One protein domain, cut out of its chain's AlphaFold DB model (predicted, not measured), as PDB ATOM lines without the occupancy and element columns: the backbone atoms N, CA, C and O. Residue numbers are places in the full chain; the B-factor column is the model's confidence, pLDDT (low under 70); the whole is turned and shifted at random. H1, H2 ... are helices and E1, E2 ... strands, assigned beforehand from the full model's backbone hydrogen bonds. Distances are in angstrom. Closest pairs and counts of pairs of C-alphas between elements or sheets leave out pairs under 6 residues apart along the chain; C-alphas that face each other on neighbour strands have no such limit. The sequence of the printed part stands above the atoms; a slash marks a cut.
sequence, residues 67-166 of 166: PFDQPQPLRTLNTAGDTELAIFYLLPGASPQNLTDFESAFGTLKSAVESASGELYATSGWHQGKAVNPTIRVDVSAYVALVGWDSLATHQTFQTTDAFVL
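What this domain is: This is residues 67 to 166 of the 166 residues of an uncharacterized protein of Aspergillus tanneri (UniProt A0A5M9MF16). A three-stranded antiparallel sheet has one long helix, H2, running along its strands over one face, and a short helix, H3, crossing the same face at the end of the sheet where E3 ends. H4 follows H3 and only just meets the side of H2, while the long loop of residues 127 to 141 extends past the other end of the sheet, where E2 ends and E3 begins. The printed part has 100 residues, with four named helices and three named strands in the order H1, E1, H2, E2, E3, H3, H4, and its class is mixed, helices and strands. The sheet's order is E1, E3, E2, and it makes two layers, a sheet with H2 and H3 on one face. The whole is compact, with a radius of gyration of the C-alphas of 14.4 A and spans of 38 by 30 by 24 A.

Where its parts are: The printed part begins at Pro 67, and H1, residues 74 to 77, is the first named element, with C-alpha 74 at (17.819, 27.921, -29.713). E1, residues 82 to 89, is 22.9 A long from first to last C-alpha. H2, residues 96 to 114, is the longest helix, 26.3 A from C-alpha 96 at (9.002, -2.553, -26.592) to C-alpha 114. E2, residues 119 to 126, is 21.6 A long, and E3, residues 142 to 149, is 23.0 A long. H3, residues 152 to 158, measures 10.1 A. H4, residues 162 to 165, measures 5.1 A, as H1 does, and ends with C-alpha 165 at (-6.134, 14.670, -39.032).

How they stand to each other: E3 is the inner strand, and E1 and E2 are the edge strands. E1 and E3 are antiparallel at 165 degrees between their directions, with N 84 and O 147 at 2.8 A, within hydrogen-bond range. E2 and E3, a hairpin, are antiparallel at 172 degrees, with N 146 and O 123 at 2.8 A. E1, H2 and E2 make a split strand-helix-strand unit, two strands that run the same way with E3 between them in the sheet, and its crossover is right-handed. H2 is on the sheet at a height of 10.1 A, over E3 and E2, and runs along the strands, at 1 degree to E3 on the local plane. The closest C-alphas of H2 and E2 are those of Glu 114 and Ala 122, 6.2 A apart. H3 is on the same face, at a height of 7.9 A; it runs across the strands, but only just, at 63 degrees to E3 on the local plane. The closest C-alphas of H3 and E3 are those of Trp 149 and His 155, 5.9 A apart. H2 and H3 are close but not clearly touching, their closest C-alphas being those of Val 113 and Phe 158, 7.9 A apart. H4 is not on the sheet; it only just touches H2, with 3 pairs of C-alphas within 8 A, the closest being the C-alphas of Ala 112 and Ala 163 at 6.3 A, and H2 touches it with residues 109 to 112 alone. H1 only grazes the sheet, with its residues 76 to 77, and is apart from H2, H3 and H4. In H2 and H3 every O i to N i+4 pair is within hydrogen-bond range; H1 and H4 are too short for such a pair.

The domain as a whole: The two C-alphas farthest apart are those of Thr 79 and Gly 93, 39.2 A. The printed part has no cut and ends at Leu 166, the chain's last residue. The link from E2 to E3 is long, with 15 residues, and within it residues 131 to 132 pair antiparallel with residues 139 to 140. The mean pLDDT of the printed part is 87.7, with residues 71 to 77 and residue 166 under 70.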
ATOM      1  N   PRO A  67      17.176  14.184 -25.309       88.12
ATOM      2  CA  PRO A  67      18.238  14.136 -26.298       88.12
ATOM      3  C   PRO A  67      17.585  14.135 -27.682       88.12
ATOM      4  O   PRO A  67      17.184  13.087 -28.187       88.12
ATOM      5  N   PHE A  68      17.418  15.325 -28.248       86.12
ATOM      6  CA  PHE A  68      16.833  15.503 -29.571       86.12
ATOM      7  C   PHE A  68      17.663  14.809 -30.657       86.12
ATOM      8  O   PHE A  68      18.895  14.851 -30.638       86.12
ATOM      9  N   ASP A  69      16.971  14.172 -31.600       79.19
ATOM     10  CA  ASP A  69      17.568  13.469 -32.739       79.19
ATOM     11  C   ASP A  69      18.344  14.404 -33.682       79.19
ATOM     12  O   ASP A  69      19.388  14.037 -34.224       79.19
ATOM     13  N   GLN A  70      17.852  15.631 -33.830       77.31
ATOM     14  CA  GLN A  70      18.454  16.715 -34.589       77.31
ATOM     15  C   GLN A  70      18.495  17.966 -33.706       77.31
ATOM     16  O   GLN A  70      17.529  18.730 -33.677       77.31
ATOM     17  N   PRO A  71      19.590  18.191 -32.957       69.56
ATOM     18  CA  PRO A  71      19.693  19.327 -32.051       69.56
ATOM     19  C   PRO A  71      19.483  20.645 -32.801       69.56
ATOM     20  O   PRO A  71      20.278  21.008 -33.671       69.56
ATOM     21  N   GLN A  72      18.419  21.367 -32.455       69.25
ATOM     22  CA  GLN A  72      18.138  22.681 -33.021       69.25
ATOM     23  C   GLN A  72      18.745  23.757 -32.117       69.25
ATOM     24  O   GLN A  72      18.369  23.845 -30.944       69.25
ATOM     25  N   PRO A  73      19.669  24.601 -32.612       65.12
ATOM     26  CA  PRO A  73      20.178  25.693 -31.801       65.12
ATOM     27  C   PRO A  73      19.019  26.628 -31.442       65.12
ATOM     28  O   PRO A  73      18.252  27.033 -32.310       65.12
ATOM     29  N   LEU A  74      18.925  27.060 -30.181       68.69
ATOM     30  CA  LEU A  74      17.819  27.921 -29.713       68.69
ATOM     31  C   LEU A  74      17.648  29.236 -30.489       68.69
ATOM     32  O   LEU A  74      16.610  29.888 -30.399       68.69
ATOM     33  N   ARG A  75      18.659  29.643 -31.263       60.72
ATOM     34  CA  ARG A  75      18.543  30.772 -32.193       60.72
ATOM     35  C   ARG A  75      17.441  30.554 -33.233       60.72
ATOM     36  O   ARG A  75      16.811  31.535 -33.599       60.72
ATOM     37  N   THR A  76      17.201  29.312 -33.651       65.50
ATOM     38  CA  THR A  76      16.140  28.952 -34.598       65.50
ATOM     39  C   THR A  76      14.753  29.021 -33.947       65.50
ATOM     40  O   THR A  76      13.807  29.458 -34.598       65.50
ATOM     41  N   LEU A  77      14.630  28.711 -32.644       68.31
ATOM     42  CA  LEU A  77      13.371  28.935 -31.909       68.31
ATOM     43  C   LEU A  77      12.994  30.422 -31.918       68.31
ATOM     44  O   LEU A  77      11.849  30.781 -32.157       68.31
ATOM     45  N   ASN A  78      13.978  31.303 -31.718       70.81
ATOM     46  CA  ASN A  78      13.744  32.748 -31.641       70.81
ATOM     47  C   ASN A  78      13.368  33.394 -32.987       70.81
ATOM     48  O   ASN A  78      12.987  34.563 -33.002       70.81
ATOM     49  N   THR A  79      13.527  32.682 -34.105       78.00
ATOM     50  CA  THR A  79      13.114  33.154 -35.436       78.00
ATOM     51  C   THR A  79      11.742  32.644 -35.856       78.00
ATOM     52  O   THR A  79      11.213  33.133 -36.851       78.00
ATOM     53  N   ALA A  80      11.175  31.678 -35.130       81.69
ATOM     54  CA  ALA A  80       9.855  31.153 -35.432       81.69
ATOM     55  C   ALA A  80       8.767  32.176 -35.085       81.69
ATOM     56  O   ALA A  80       8.819  32.836 -34.045       81.69
ATOM     57  N   GLY A  81       7.782  32.312 -35.973       86.88
ATOM     58  CA  GLY A  81       6.572  33.086 -35.713       86.88
ATOM     59  C   GLY A  81       5.586  32.338 -34.817       86.88
ATOM     60  O   GLY A  81       4.761  32.976 -34.167       86.88
ATOM     61  N   ASP A  82       5.692  31.009 -34.768       89.06
ATOM     62  CA  ASP A  82       4.983  30.143 -33.829       89.06
ATOM     63  C   ASP A  82       5.823  28.896 -33.509       89.06
ATOM     64  O   ASP A  82       6.553  28.393 -34.363       89.06
ATOM     65  N   THR A  83       5.773  28.416 -32.268       89.81
ATOM     66  CA  THR A  83       6.504  27.215 -31.830       89.81
ATOM     67  C   THR A  83       5.536  26.266 -31.149       89.81
ATOM     68  O   THR A  83       4.902  26.620 -30.159       89.81
ATOM     69  N   GLU A  84       5.452  25.052 -31.672       89.94
ATOM     70  CA  GLU A  84       4.621  23.983 -31.143       89.94
ATOM     71  C   GLU A  84       5.462  23.045 -30.272       89.94
ATOM     72  O   GLU A  84       6.482  22.512 -30.712       89.94
ATOM     73  N   LEU A  85       4.997  22.814 -29.043       90.56
ATOM     74  CA  LEU A  85       5.496  21.780 -28.144       90.56
ATOM     75  C   LEU A  85       4.433  20.686 -28.010       90.56
ATOM     76  O   LEU A  85       3.361  20.920 -27.454       90.56
ATOM     77  N   ALA A  86       4.751  19.472 -28.456       91.31
ATOM     78  CA  ALA A  86       3.875  18.313 -28.317       91.31
ATOM     79  C   ALA A  86       4.504  17.261 -27.396       91.31
ATOM     80  O   ALA A  86       5.657  16.860 -27.572       91.31
ATOM     81  N   ILE A  87       3.741  16.798 -26.399       93.81
ATOM     82  CA  ILE A  87       4.187  15.792 -25.425       93.81
ATOM     83  C   ILE A  87       3.257  14.581 -25.491       93.81
ATOM     84  O   ILE A  87       2.090  14.645 -25.102       93.81
ATOM     85  N   PHE A  88       3.802  13.450 -25.928       94.12
ATOM     86  CA  PHE A  88       3.093  12.183 -26.058       94.12
ATOM     87  C   PHE A  88       3.419  11.290 -24.867       94.12
ATOM     88  O   PHE A  88       4.545  10.821 -24.708       94.12
ATOM     89  N   TYR A  89       2.423  11.040 -24.023       94.50
ATOM     90  CA  TYR A  89       2.544  10.117 -22.899       94.50
ATOM     91  C   TYR A  89       2.079   8.729 -23.312       94.50
ATOM     92  O   TYR A  89       0.913   8.545 -23.662       94.50
ATOM     93  N   LEU A  90       2.955   7.737 -23.211       92.12
ATOM     94  CA  LEU A  90       2.572   6.357 -23.487       92.12
ATOM     95  C   LEU A  90       1.965   5.719 -22.240       92.12
ATOM     96  O   LEU A  90       2.387   5.996 -21.118       92.12
ATOM     97  N   LEU A  91       0.961   4.863 -22.419       90.44
ATOM     98  CA  LEU A  91       0.287   4.227 -21.290       90.44
ATOM     99  C   LEU A  91       1.248   3.343 -20.472       90.44
ATOM    100  O   LEU A  91       2.195   2.766 -21.023       90.44
ATOM    101  N   PRO A  92       1.000   3.189 -19.157       88.31
ATOM    102  CA  PRO A  92       1.742   2.243 -18.335       88.31
ATOM    103  C   PRO A  92       1.711   0.839 -18.949       88.31
ATOM    104  O   PRO A  92       0.659   0.361 -19.367       88.31
ATOM    105  N   GLY A  93       2.864   0.171 -18.985       84.75
ATOM    106  CA  GLY A  93       2.973  -1.187 -19.525       84.75
ATOM    107  C   GLY A  93       3.111  -1.283 -21.047       84.75
ATOM    108  O   GLY A  93       3.089  -2.400 -21.559       84.75
ATOM    109  N   ALA A  94       3.290  -0.166 -21.768       88.69
ATOM    110  CA  ALA A  94       3.662  -0.192 -23.183       88.69
ATOM    111  C   ALA A  94       4.873  -1.115 -23.410       88.69
ATOM    112  O   ALA A  94       5.934  -0.943 -22.802       88.69
ATOM    113  N   SER A  95       4.690  -2.121 -24.264       89.88
ATOM    114  CA  SER A  95       5.739  -3.081 -24.605       89.88
ATOM    115  C   SER A  95       6.802  -2.434 -25.501       89.88
ATOM    116  O   SER A  95       6.512  -1.427 -26.149       89.88
ATOM    117  N   PRO A  96       8.010  -3.019 -25.623       89.62
ATOM    118  CA  PRO A  96       9.002  -2.553 -26.592       89.62
ATOM    119  C   PRO A  96       8.447  -2.444 -28.018       89.62
ATOM    120  O   PRO A  96       8.763  -1.487 -28.712       89.62
ATOM    121  N   GLN A  97       7.559  -3.361 -28.427       92.31
ATOM    122  CA  GLN A  97       6.907  -3.286 -29.736       92.31
ATOM    123  C   GLN A  97       6.014  -2.046 -29.858       92.31
ATOM    124  O   GLN A  97       6.054  -1.383 -30.882       92.31
ATOM    125  N   ASN A  98       5.273  -1.674 -28.807       92.12
ATOM    126  CA  ASN A  98       4.463  -0.452 -28.842       92.12
ATOM    127  C   ASN A  98       5.322   0.813 -28.973       92.12
ATOM    128  O   ASN A  98       4.866   1.780 -29.576       92.12
ATOM    129  N   LEU A  99       6.541   0.814 -28.420       89.25
ATOM    130  CA  LEU A  99       7.487   1.919 -28.606       89.25
ATOM    131  C   LEU A  99       7.939   1.999 -30.067       89.25
ATOM    132  O   LEU A  99       7.891   3.076 -30.651       89.25
ATOM    133  N   THR A 100       8.296   0.861 -30.668       90.25
ATOM    134  CA  THR A 100       8.671   0.779 -32.087       90.25
ATOM    135  C   THR A 100       7.527   1.209 -33.008       90.25
ATOM    136  O   THR A 100       7.744   1.970 -33.949       90.25
ATOM    137  N   ASP A 101       6.301   0.752 -32.739       92.44
ATOM    138  CA  ASP A 101       5.117   1.113 -33.528       92.44
ATOM    139  C   ASP A 101       4.850   2.622 -33.441       92.44
ATOM    140  O   ASP A 101       4.577   3.269 -34.454       92.44
ATOM    141  N   PHE A 102       4.985   3.193 -32.238       93.38
ATOM    142  CA  PHE A 102       4.878   4.632 -32.021       93.38
ATOM    143  C   PHE A 102       5.946   5.402 -32.804       93.38
ATOM    144  O   PHE A 102       5.598   6.334 -33.517       93.38
ATOM    145  N   GLU A 103       7.222   5.016 -32.723       91.06
ATOM    146  CA  GLU A 103       8.303   5.686 -33.458       91.06
ATOM    147  C   GLU A 103       8.101   5.610 -34.974       91.06
ATOM    148  O   GLU A 103       8.335   6.591 -35.676       91.06
ATOM    149  N   SER A 104       7.619   4.475 -35.488       91.31
ATOM    150  CA  SER A 104       7.320   4.313 -36.913       91.31
ATOM    151  C   SER A 104       6.182   5.231 -37.368       91.31
ATOM    152  O   SER A 104       6.286   5.876 -38.414       91.31
ATOM    153  N   ALA A 105       5.091   5.295 -36.600       90.69
ATOM    154  CA  ALA A 105       3.967   6.178 -36.900       90.69
ATOM    155  C   ALA A 105       4.379   7.653 -36.780       90.69
ATOM    156  O   ALA A 105       4.121   8.453 -37.681       90.69
ATOM    157  N   PHE A 106       5.101   7.994 -35.712       91.00
ATOM    158  CA  PHE A 106       5.614   9.338 -35.487       91.00
ATOM    159  C   PHE A 106       6.597   9.761 -36.580       91.00
ATOM    160  O   PHE A 106       6.557  10.904 -37.014       91.00
ATOM    161  N   GLY A 107       7.430   8.851 -37.092       89.88
ATOM    162  CA  GLY A 107       8.328   9.131 -38.213       89.88
ATOM    163  C   GLY A 107       7.583   9.603 -39.463       89.88
ATOM    164  O   GLY A 107       8.035  10.526 -40.133       89.88
ATOM    165  N   THR A 108       6.400   9.041 -39.734       89.44
ATOM    166  CA  THR A 108       5.553   9.472 -40.859       89.44
ATOM    167  C   THR A 108       4.984  10.871 -40.625       89.44
ATOM    168  O   THR A 108       5.042  11.708 -41.525       89.44
ATOM    169  N   LEU A 109       4.497  11.151 -39.409       88.81
ATOM    170  CA  LEU A 109       4.042  12.490 -39.025       88.81
ATOM    171  C   LEU A 109       5.184  13.511 -39.130       88.81
ATOM    172  O   LEU A 109       5.017  14.562 -39.742       88.81
ATOM    173  N   LYS A 110       6.363  13.178 -38.596       90.44
ATOM    174  CA  LYS A 110       7.554  14.028 -38.644       90.44
ATOM    175  C   LYS A 110       7.939  14.362 -40.083       90.44
ATOM    176  O   LYS A 110       8.120  15.531 -40.391       90.44
ATOM    177  N   SER A 111       7.990  13.376 -40.980       90.75
ATOM    178  CA  SER A 111       8.299  13.630 -42.394       90.75
ATOM    179  C   SER A 111       7.262  14.519 -43.084       90.75
ATOM    180  O   SER A 111       7.621  15.300 -43.965       90.75
ATOM    181  N   ALA A 112       5.986  14.424 -42.701       91.50
ATOM    182  CA  ALA A 112       4.957  15.317 -43.220       91.50
ATOM    183  C   ALA A 112       5.140  16.760 -42.723       91.50
ATOM    184  O   ALA A 112       5.016  17.685 -43.522       91.50
ATOM    185  N   VAL A 113       5.484  16.940 -41.442       92.12
ATOM    186  CA  VAL A 113       5.820  18.248 -40.852       92.12
ATOM    187  C   VAL A 113       7.051  18.851 -41.529       92.12
ATOM    188  O   VAL A 113       6.978  19.970 -42.018       92.12
ATOM    189  N   GLU A 114       8.146  18.096 -41.648       90.94
ATOM    190  CA  GLU A 114       9.391  18.529 -42.314       90.94
ATOM    191  C   GLU A 114       9.176  18.891 -43.800       90.94
ATOM    192  O   GLU A 114       9.976  19.601 -44.403       90.94
ATOM    193  N   SER A 115       8.095  18.397 -44.414       90.88
ATOM    194  CA  SER A 115       7.716  18.715 -45.798       90.88
ATOM    195  C   SER A 115       6.685  19.848 -45.902       90.88
ATOM    196  O   SER A 115       6.309  20.234 -47.013       90.88
ATOM    197  N   ALA A 116       6.182  20.354 -44.776       92.62
ATOM    198  CA  ALA A 116       5.139  21.364 -44.745       92.62
ATOM    199  C   ALA A 116       5.689  22.747 -45.115       92.62
ATOM    200  O   ALA A 116       6.798  23.141 -44.760       92.62
ATOM    201  N   SER A 117       4.882  23.531 -45.832       91.81
ATOM    202  CA  SER A 117       5.250  24.911 -46.146       91.81
ATOM    203  C   SER A 117       5.238  25.768 -44.879       91.81
ATOM    204  O   SER A 117       4.263  25.748 -44.129       91.81
ATOM    205  N   GLY A 118       6.307  26.539 -44.672       91.25
ATOM    206  CA  GLY A 118       6.460  27.403 -43.501       91.25
ATOM    207  C   GLY A 118       7.059  26.700 -42.282       91.25
ATOM    208  O   GLY A 118       7.242  27.357 -41.260       91.25
ATOM    209  N   GLU A 119       7.394  25.410 -42.376       92.56
ATOM    210  CA  GLU A 119       8.229  24.744 -41.376       92.56
ATOM    211  C   GLU A 119       9.647  25.342 -41.389       92.56
ATOM    212  O   GLU A 119      10.191  25.710 -42.437       92.56
ATOM    213  N   LEU A 120      10.204  25.526 -40.192       91.19
ATOM    214  CA  LEU A 120      11.559  26.033 -39.974       91.19
ATOM    215  C   LEU A 120      12.463  24.997 -39.310       91.19
ATOM    216  O   LEU A 120      13.679  25.015 -39.520       91.19
ATOM    217  N   TYR A 121      11.884  24.180 -38.433       89.00
ATOM    218  CA  TYR A 121      12.542  23.042 -37.810       89.00
ATOM    219  C   TYR A 121      11.510  22.075 -37.220       89.00
ATOM    220  O   TYR A 121      10.465  22.490 -36.714       89.00
ATOM    221  N   ALA A 122      11.873  20.796 -37.183       90.06
ATOM    222  CA  ALA A 122      11.147  19.743 -36.499       90.06
ATOM    223  C   ALA A 122      12.151  18.793 -35.844       90.06
ATOM    224  O   ALA A 122      13.009  18.193 -36.494       90.06
ATOM    225  N   THR A 123      12.065  18.647 -34.527       89.75
ATOM    226  CA  THR A 123      12.900  17.695 -33.793       89.75
ATOM    227  C   THR A 123      12.107  17.007 -32.706       89.75
ATOM    228  O   THR A 123      11.112  17.531 -32.203       89.75
ATOM    229  N   SER A 124      12.532  15.802 -32.350       92.25
ATOM    230  CA  SER A 124      11.857  15.031 -31.330       92.25
ATOM    231  C   SER A 124      12.800  14.079 -30.608       92.25
ATOM    232  O   SER A 124      13.938  13.839 -31.018       92.25
ATOM    233  N   GLY A 125      12.343  13.559 -29.477       92.56
ATOM    234  CA  GLY A 125      13.111  12.593 -28.713       92.56
ATOM    235  C   GLY A 125      12.376  12.073 -27.491       92.56
ATOM    236  O   GLY A 125      11.387  12.639 -27.018       92.56
ATOM    237  N   TRP A 126      12.901  10.979 -26.949       93.56
ATOM    238  CA  TRP A 126      12.420  10.420 -25.694       93.56
ATOM    239  C   TRP A 126      12.902  11.245 -24.512       93.56
ATOM    240  O   TRP A 126      14.091  11.534 -24.373       93.56
ATOM    241  N   HIS A 127      11.991  11.548 -23.596       92.94
ATOM    242  CA  HIS A 127      12.377  12.064 -22.298       92.94
ATOM    243  C   HIS A 127      13.258  11.044 -21.553       92.94
ATOM    244  O   HIS A 127      12.918   9.866 -21.431       92.94
ATOM    245  N   GLN A 128      14.391  11.502 -21.022       90.25
ATOM    246  CA  GLN A 128      15.241  10.719 -20.134       90.25
ATOM    247  C   GLN A 128      14.551  10.502 -18.787       90.25
ATOM    248  O   GLN A 128      14.450  11.419 -17.978       90.25
ATOM    249  N   GLY A 129      14.146   9.262 -18.522       87.81
ATOM    250  CA  GLY A 129      13.490   8.879 -17.276       87.81
ATOM    251  C   GLY A 129      11.990   8.674 -17.457       87.81
ATOM    252  O   GLY A 129      11.539   8.167 -18.485       87.81
ATOM    253  N   LYS A 130      11.219   9.000 -16.421       89.44
ATOM    254  CA  LYS A 130       9.758   8.912 -16.431       89.44
ATOM    255  C   LYS A 130       9.172  10.294 -16.198       89.44
ATOM    256  O   LYS A 130       9.661  11.032 -15.352       89.44
ATOM    257  N   ALA A 131       8.110  10.604 -16.931       91.56
ATOM    258  CA  ALA A 131       7.307  11.797 -16.718       91.56
ATOM    259  C   ALA A 131       5.989  11.417 -16.040       91.56
ATOM    260  O   ALA A 131       5.404  10.377 -16.350       91.56
ATOM    261  N   VAL A 132       5.484  12.289 -15.170       90.69
ATOM    262  CA  VAL A 132       4.151  12.122 -14.584       90.69
ATOM    263  C   VAL A 132       3.109  12.529 -15.620       90.69
ATOM    264  O   VAL A 132       3.019  13.701 -15.990       90.69
ATOM    265  N   ASN A 133       2.290  11.581 -16.073       91.19
ATOM    266  CA  ASN A 133       1.174  11.893 -16.961       91.19
ATOM    267  C   ASN A 133       0.151  12.784 -16.219       91.19
ATOM    268  O   ASN A 133      -0.327  12.399 -15.145       91.19
ATOM    269  N   PRO A 134      -0.228  13.954 -16.764       87.94
ATOM    270  CA  PRO A 134      -1.116  14.889 -16.078       87.94
ATOM    271  C   PRO A 134      -2.558  14.377 -15.947       87.94
ATOM    272  O   PRO A 134      -3.278  14.816 -15.058       87.94
ATOM    273  N   THR A 135      -2.987  13.438 -16.782       90.75
ATOM    274  CA  THR A 135      -4.352  12.901 -16.768       90.75
ATOM    275  C   THR A 135      -4.492  11.766 -15.760       90.75
ATOM    276  O   THR A 135      -5.384  11.793 -14.917       90.75
ATOM    277  N   ILE A 136      -3.594  10.777 -15.817       92.12
ATOM    278  CA  ILE A 136      -3.684   9.555 -14.992       92.12
ATOM    279  C   ILE A 136      -2.771   9.565 -13.758       92.12
ATOM    280  O   ILE A 136      -2.838   8.643 -12.952       92.12
ATOM    281  N   ARG A 137      -1.941  10.605 -13.585       91.44
ATOM    282  CA  ARG A 137      -1.084  10.844 -12.404       91.44
ATOM    283  C   ARG A 137      -0.121   9.696 -12.072       91.44
ATOM    284  O   ARG A 137       0.169   9.452 -10.904       91.44
ATOM    285  N   VAL A 138       0.393   9.012 -13.092       92.94
ATOM    286  CA  VAL A 138       1.402   7.951 -12.944       92.94
ATOM    287  C   VAL A 138       2.617   8.208 -13.825       92.94
ATOM    288  O   VAL A 138       2.521   8.887 -14.852       92.94
ATOM    289  N   ASP A 139       3.745   7.637 -13.410       92.44
ATOM    290  CA  ASP A 139       5.016   7.689 -14.125       92.44
ATOM    291  C   ASP A 139       4.960   6.866 -15.412       92.44
ATOM    292  O   ASP A 139       4.701   5.659 -15.405       92.44
ATOM    293  N   VAL A 140       5.247   7.520 -16.534       93.12
ATOM    294  CA  VAL A 140       5.208   6.919 -17.866       93.12
ATOM    295  C   VAL A 140       6.383   7.366 -18.727       93.12
ATOM    296  O   VAL A 140       7.102   8.309 -18.401       93.12
ATOM    297  N   SER A 141       6.600   6.660 -19.836       92.94
ATOM    298  CA  SER A 141       7.495   7.150 -20.885       92.94
ATOM    299  C   SER A 141       6.818   8.307 -21.621       92.94
ATOM    300  O   SER A 141       5.625   8.231 -21.919       92.94
ATOM    301  N   ALA A 142       7.580   9.357 -21.913       94.62
ATOM    302  CA  ALA A 142       7.109  10.505 -22.674       94.62
ATOM    303  C   ALA A 142       8.014  10.752 -23.880       94.62
ATOM    304  O   ALA A 142       9.240  10.689 -23.761       94.62
ATOM    305  N   TYR A 143       7.399  11.044 -25.018       94.88
ATOM    306  CA  TYR A 143       8.067  11.511 -26.223       94.88
ATOM    307  C   TYR A 143       7.742  12.987 -26.415       94.88
ATOM    308  O   TYR A 143       6.591  13.388 -26.250       94.88
ATOM    309  N   VAL A 144       8.749  13.797 -26.714       94.12
ATOM    310  CA  VAL A 144       8.601  15.245 -26.862       94.12
ATOM    311  C   VAL A 144       8.981  15.623 -28.280       94.12
ATOM    312  O   VAL A 144      10.027  15.194 -28.768       94.12
ATOM    313  N   ALA A 145       8.144  16.428 -28.919       92.69
ATOM    314  CA  ALA A 145       8.395  17.011 -30.223       92.69
ATOM    315  C   ALA A 145       8.329  18.536 -30.136       92.69
ATOM    316  O   ALA A 145       7.522  19.089 -29.386       92.69
ATOM    317  N   LEU A 146       9.199  19.188 -30.898       91.12
ATOM    318  CA  LEU A 146       9.295  20.632 -31.000       91.12
ATOM    319  C   LEU A 146       9.317  21.010 -32.480       91.12
ATOM    320  O   LEU A 146      10.189  20.544 -33.220       91.12
ATOM    321  N   VAL A 147       8.363  21.840 -32.892       91.31
ATOM    322  CA  VAL A 147       8.196  22.266 -34.285       91.31
ATOM    323  C   VAL A 147       8.127  23.784 -34.352       91.31
ATOM    324  O   VAL A 147       7.424  24.420 -33.571       91.31
ATOM    325  N   GLY A 148       8.873  24.369 -35.281       91.44
ATOM    326  CA  GLY A 148       8.876  25.799 -35.539       91.44
ATOM    327  C   GLY A 148       8.213  26.129 -36.852       91.44
ATOM    328  O   GLY A 148       8.566  25.564 -37.885       91.44
ATOM    329  N   TRP A 149       7.332  27.117 -36.810       93.19
ATOM    330  CA  TRP A 149       6.630  27.640 -37.969       93.19
ATOM    331  C   TRP A 149       7.012  29.100 -38.200       93.19
ATOM    332  O   TRP A 149       7.246  29.863 -37.258       93.19
ATOM    333  N   ASP A 150       7.056  29.524 -39.458       94.06
ATOM    334  CA  ASP A 150       7.304  30.921 -39.822       94.06
ATOM    335  C   ASP A 150       6.195  31.872 -39.335       94.06
ATOM    336  O   ASP A 150       6.433  33.065 -39.134       94.06
ATOM    337  N   SER A 151       4.991  31.345 -39.105       92.81
ATOM    338  CA  SER A 151       3.820  32.077 -38.652       92.81
ATOM    339  C   SER A 151       2.768  31.137 -38.064       92.81
ATOM    340  O   SER A 151       2.667  29.966 -38.422       92.81
ATOM    341  N   LEU A 152       1.896  31.679 -37.213       90.94
ATOM    342  CA  LEU A 152       0.733  30.943 -36.710       90.94
ATOM    343  C   LEU A 152      -0.210  30.489 -37.846       90.94
ATOM    344  O   LEU A 152      -0.862  29.456 -37.743       90.94
ATOM    345  N   ALA A 153      -0.293  31.252 -38.939       92.88
ATOM    346  CA  ALA A 153      -1.193  30.946 -40.050       92.88
ATOM    347  C   ALA A 153      -0.751  29.704 -40.845       92.88
ATOM    348  O   ALA A 153      -1.598  28.904 -41.251       92.88
ATOM    349  N   THR A 154       0.555  29.523 -41.066       93.38
ATOM    350  CA  THR A 154       1.090  28.327 -41.738       93.38
ATOM    351  C   THR A 154       0.921  27.093 -40.863       93.38
ATOM    352  O   THR A 154       0.406  26.086 -41.352       93.38
ATOM    353  N   HIS A 155       1.199  27.210 -39.561       93.19
ATOM    354  CA  HIS A 155       0.915  26.156 -38.587       93.19
ATOM    355  C   HIS A 155      -0.559  25.718 -38.626       93.19
ATOM    356  O   HIS A 155      -0.864  24.548 -38.853       93.19
ATOM    357  N   GLN A 156      -1.495  26.664 -38.489       92.25
ATOM    358  CA  GLN A 156      -2.932  26.368 -38.526       92.25
ATOM    359  C   GLN A 156      -3.366  25.738 -39.852       92.25
ATOM    360  O   GLN A 156      -4.248  24.885 -39.868       92.25
ATOM    361  N   THR A 157      -2.745  26.127 -40.967       92.19
ATOM    362  CA  THR A 157      -3.025  25.513 -42.271       92.19
ATOM    363  C   THR A 157      -2.591  24.049 -42.287       92.19
ATOM    364  O   THR A 157      -3.373  23.190 -42.701       92.19
ATOM    365  N   PHE A 158      -1.387  23.738 -41.795       91.50
ATOM    366  CA  PHE A 158      -0.892  22.363 -41.711       91.50
ATOM    367  C   PHE A 158      -1.812  21.461 -40.877       91.50
ATOM    368  O   PHE A 158      -2.127  20.348 -41.299       91.50
ATOM    369  N   GLN A 159      -2.337  21.970 -39.758       89.75
ATOM    370  CA  GLN A 159      -3.269  21.235 -38.893       89.75
ATOM    371  C   GLN A 159      -4.597  20.848 -39.574       89.75
ATOM    372  O   GLN A 159      -5.325  20.005 -39.058       89.75
ATOM    373  N   THR A 160      -4.930  21.438 -40.727       89.75
ATOM    374  CA  THR A 160      -6.125  21.068 -41.511       89.75
ATOM    375  C   THR A 160      -5.862  20.012 -42.583       89.75
ATOM    376  O   THR A 160      -6.789  19.598 -43.275       89.75
ATOM    377  N   THR A 161      -4.608  19.593 -42.755       87.25
ATOM    378  CA  THR A 161      -4.224  18.619 -43.779       87.25
ATOM    379  C   THR A 161      -4.487  17.185 -43.326       87.25
ATOM    380  O   THR A 161      -4.418  16.868 -42.138       87.25
ATOM    381  N   ASP A 162      -4.700  16.284 -44.287       83.31
ATOM    382  CA  ASP A 162      -4.868  14.849 -44.013       83.31
ATOM    383  C   ASP A 162      -3.657  14.245 -43.283       83.31
ATOM    384  O   ASP A 162      -3.794  13.259 -42.569       83.31
ATOM    385  N   ALA A 163      -2.471  14.850 -43.405       77.12
ATOM    386  CA  ALA A 163      -1.284  14.406 -42.680       77.12
ATOM    387  C   ALA A 163      -1.392  14.578 -41.153       77.12
ATOM    388  O   ALA A 163      -0.688  13.884 -40.423       77.12
ATOM    389  N   PHE A 164      -2.250  15.485 -40.675       77.06
ATOM    390  CA  PHE A 164      -2.429  15.782 -39.252       77.06
ATOM    391  C   PHE A 164      -3.729  15.202 -38.662       77.06
ATOM    392  O   PHE A 164      -3.804  14.971 -37.460       77.06
ATOM    393  N   VAL A 165      -4.757  14.970 -39.487       70.62
ATOM    394  CA  VAL A 165      -6.134  14.670 -39.032       70.62
ATOM    395  C   VAL A 165      -6.488  13.166 -39.053       70.62
ATOM    396  O   VAL A 165      -7.590  12.798 -38.646       70.62
ATOM    397  N   LEU A 166      -5.584  12.288 -39.509       46.75
ATOM    398  CA  LEU A 166      -5.830  10.836 -39.615       46.75
ATOM    399  C   LEU A 166      -5.841  10.088 -38.273       46.75
ATOM    400  O   LEU A 166      -4.894  10.256 -37.473       46.75
TER     401      LEU A 166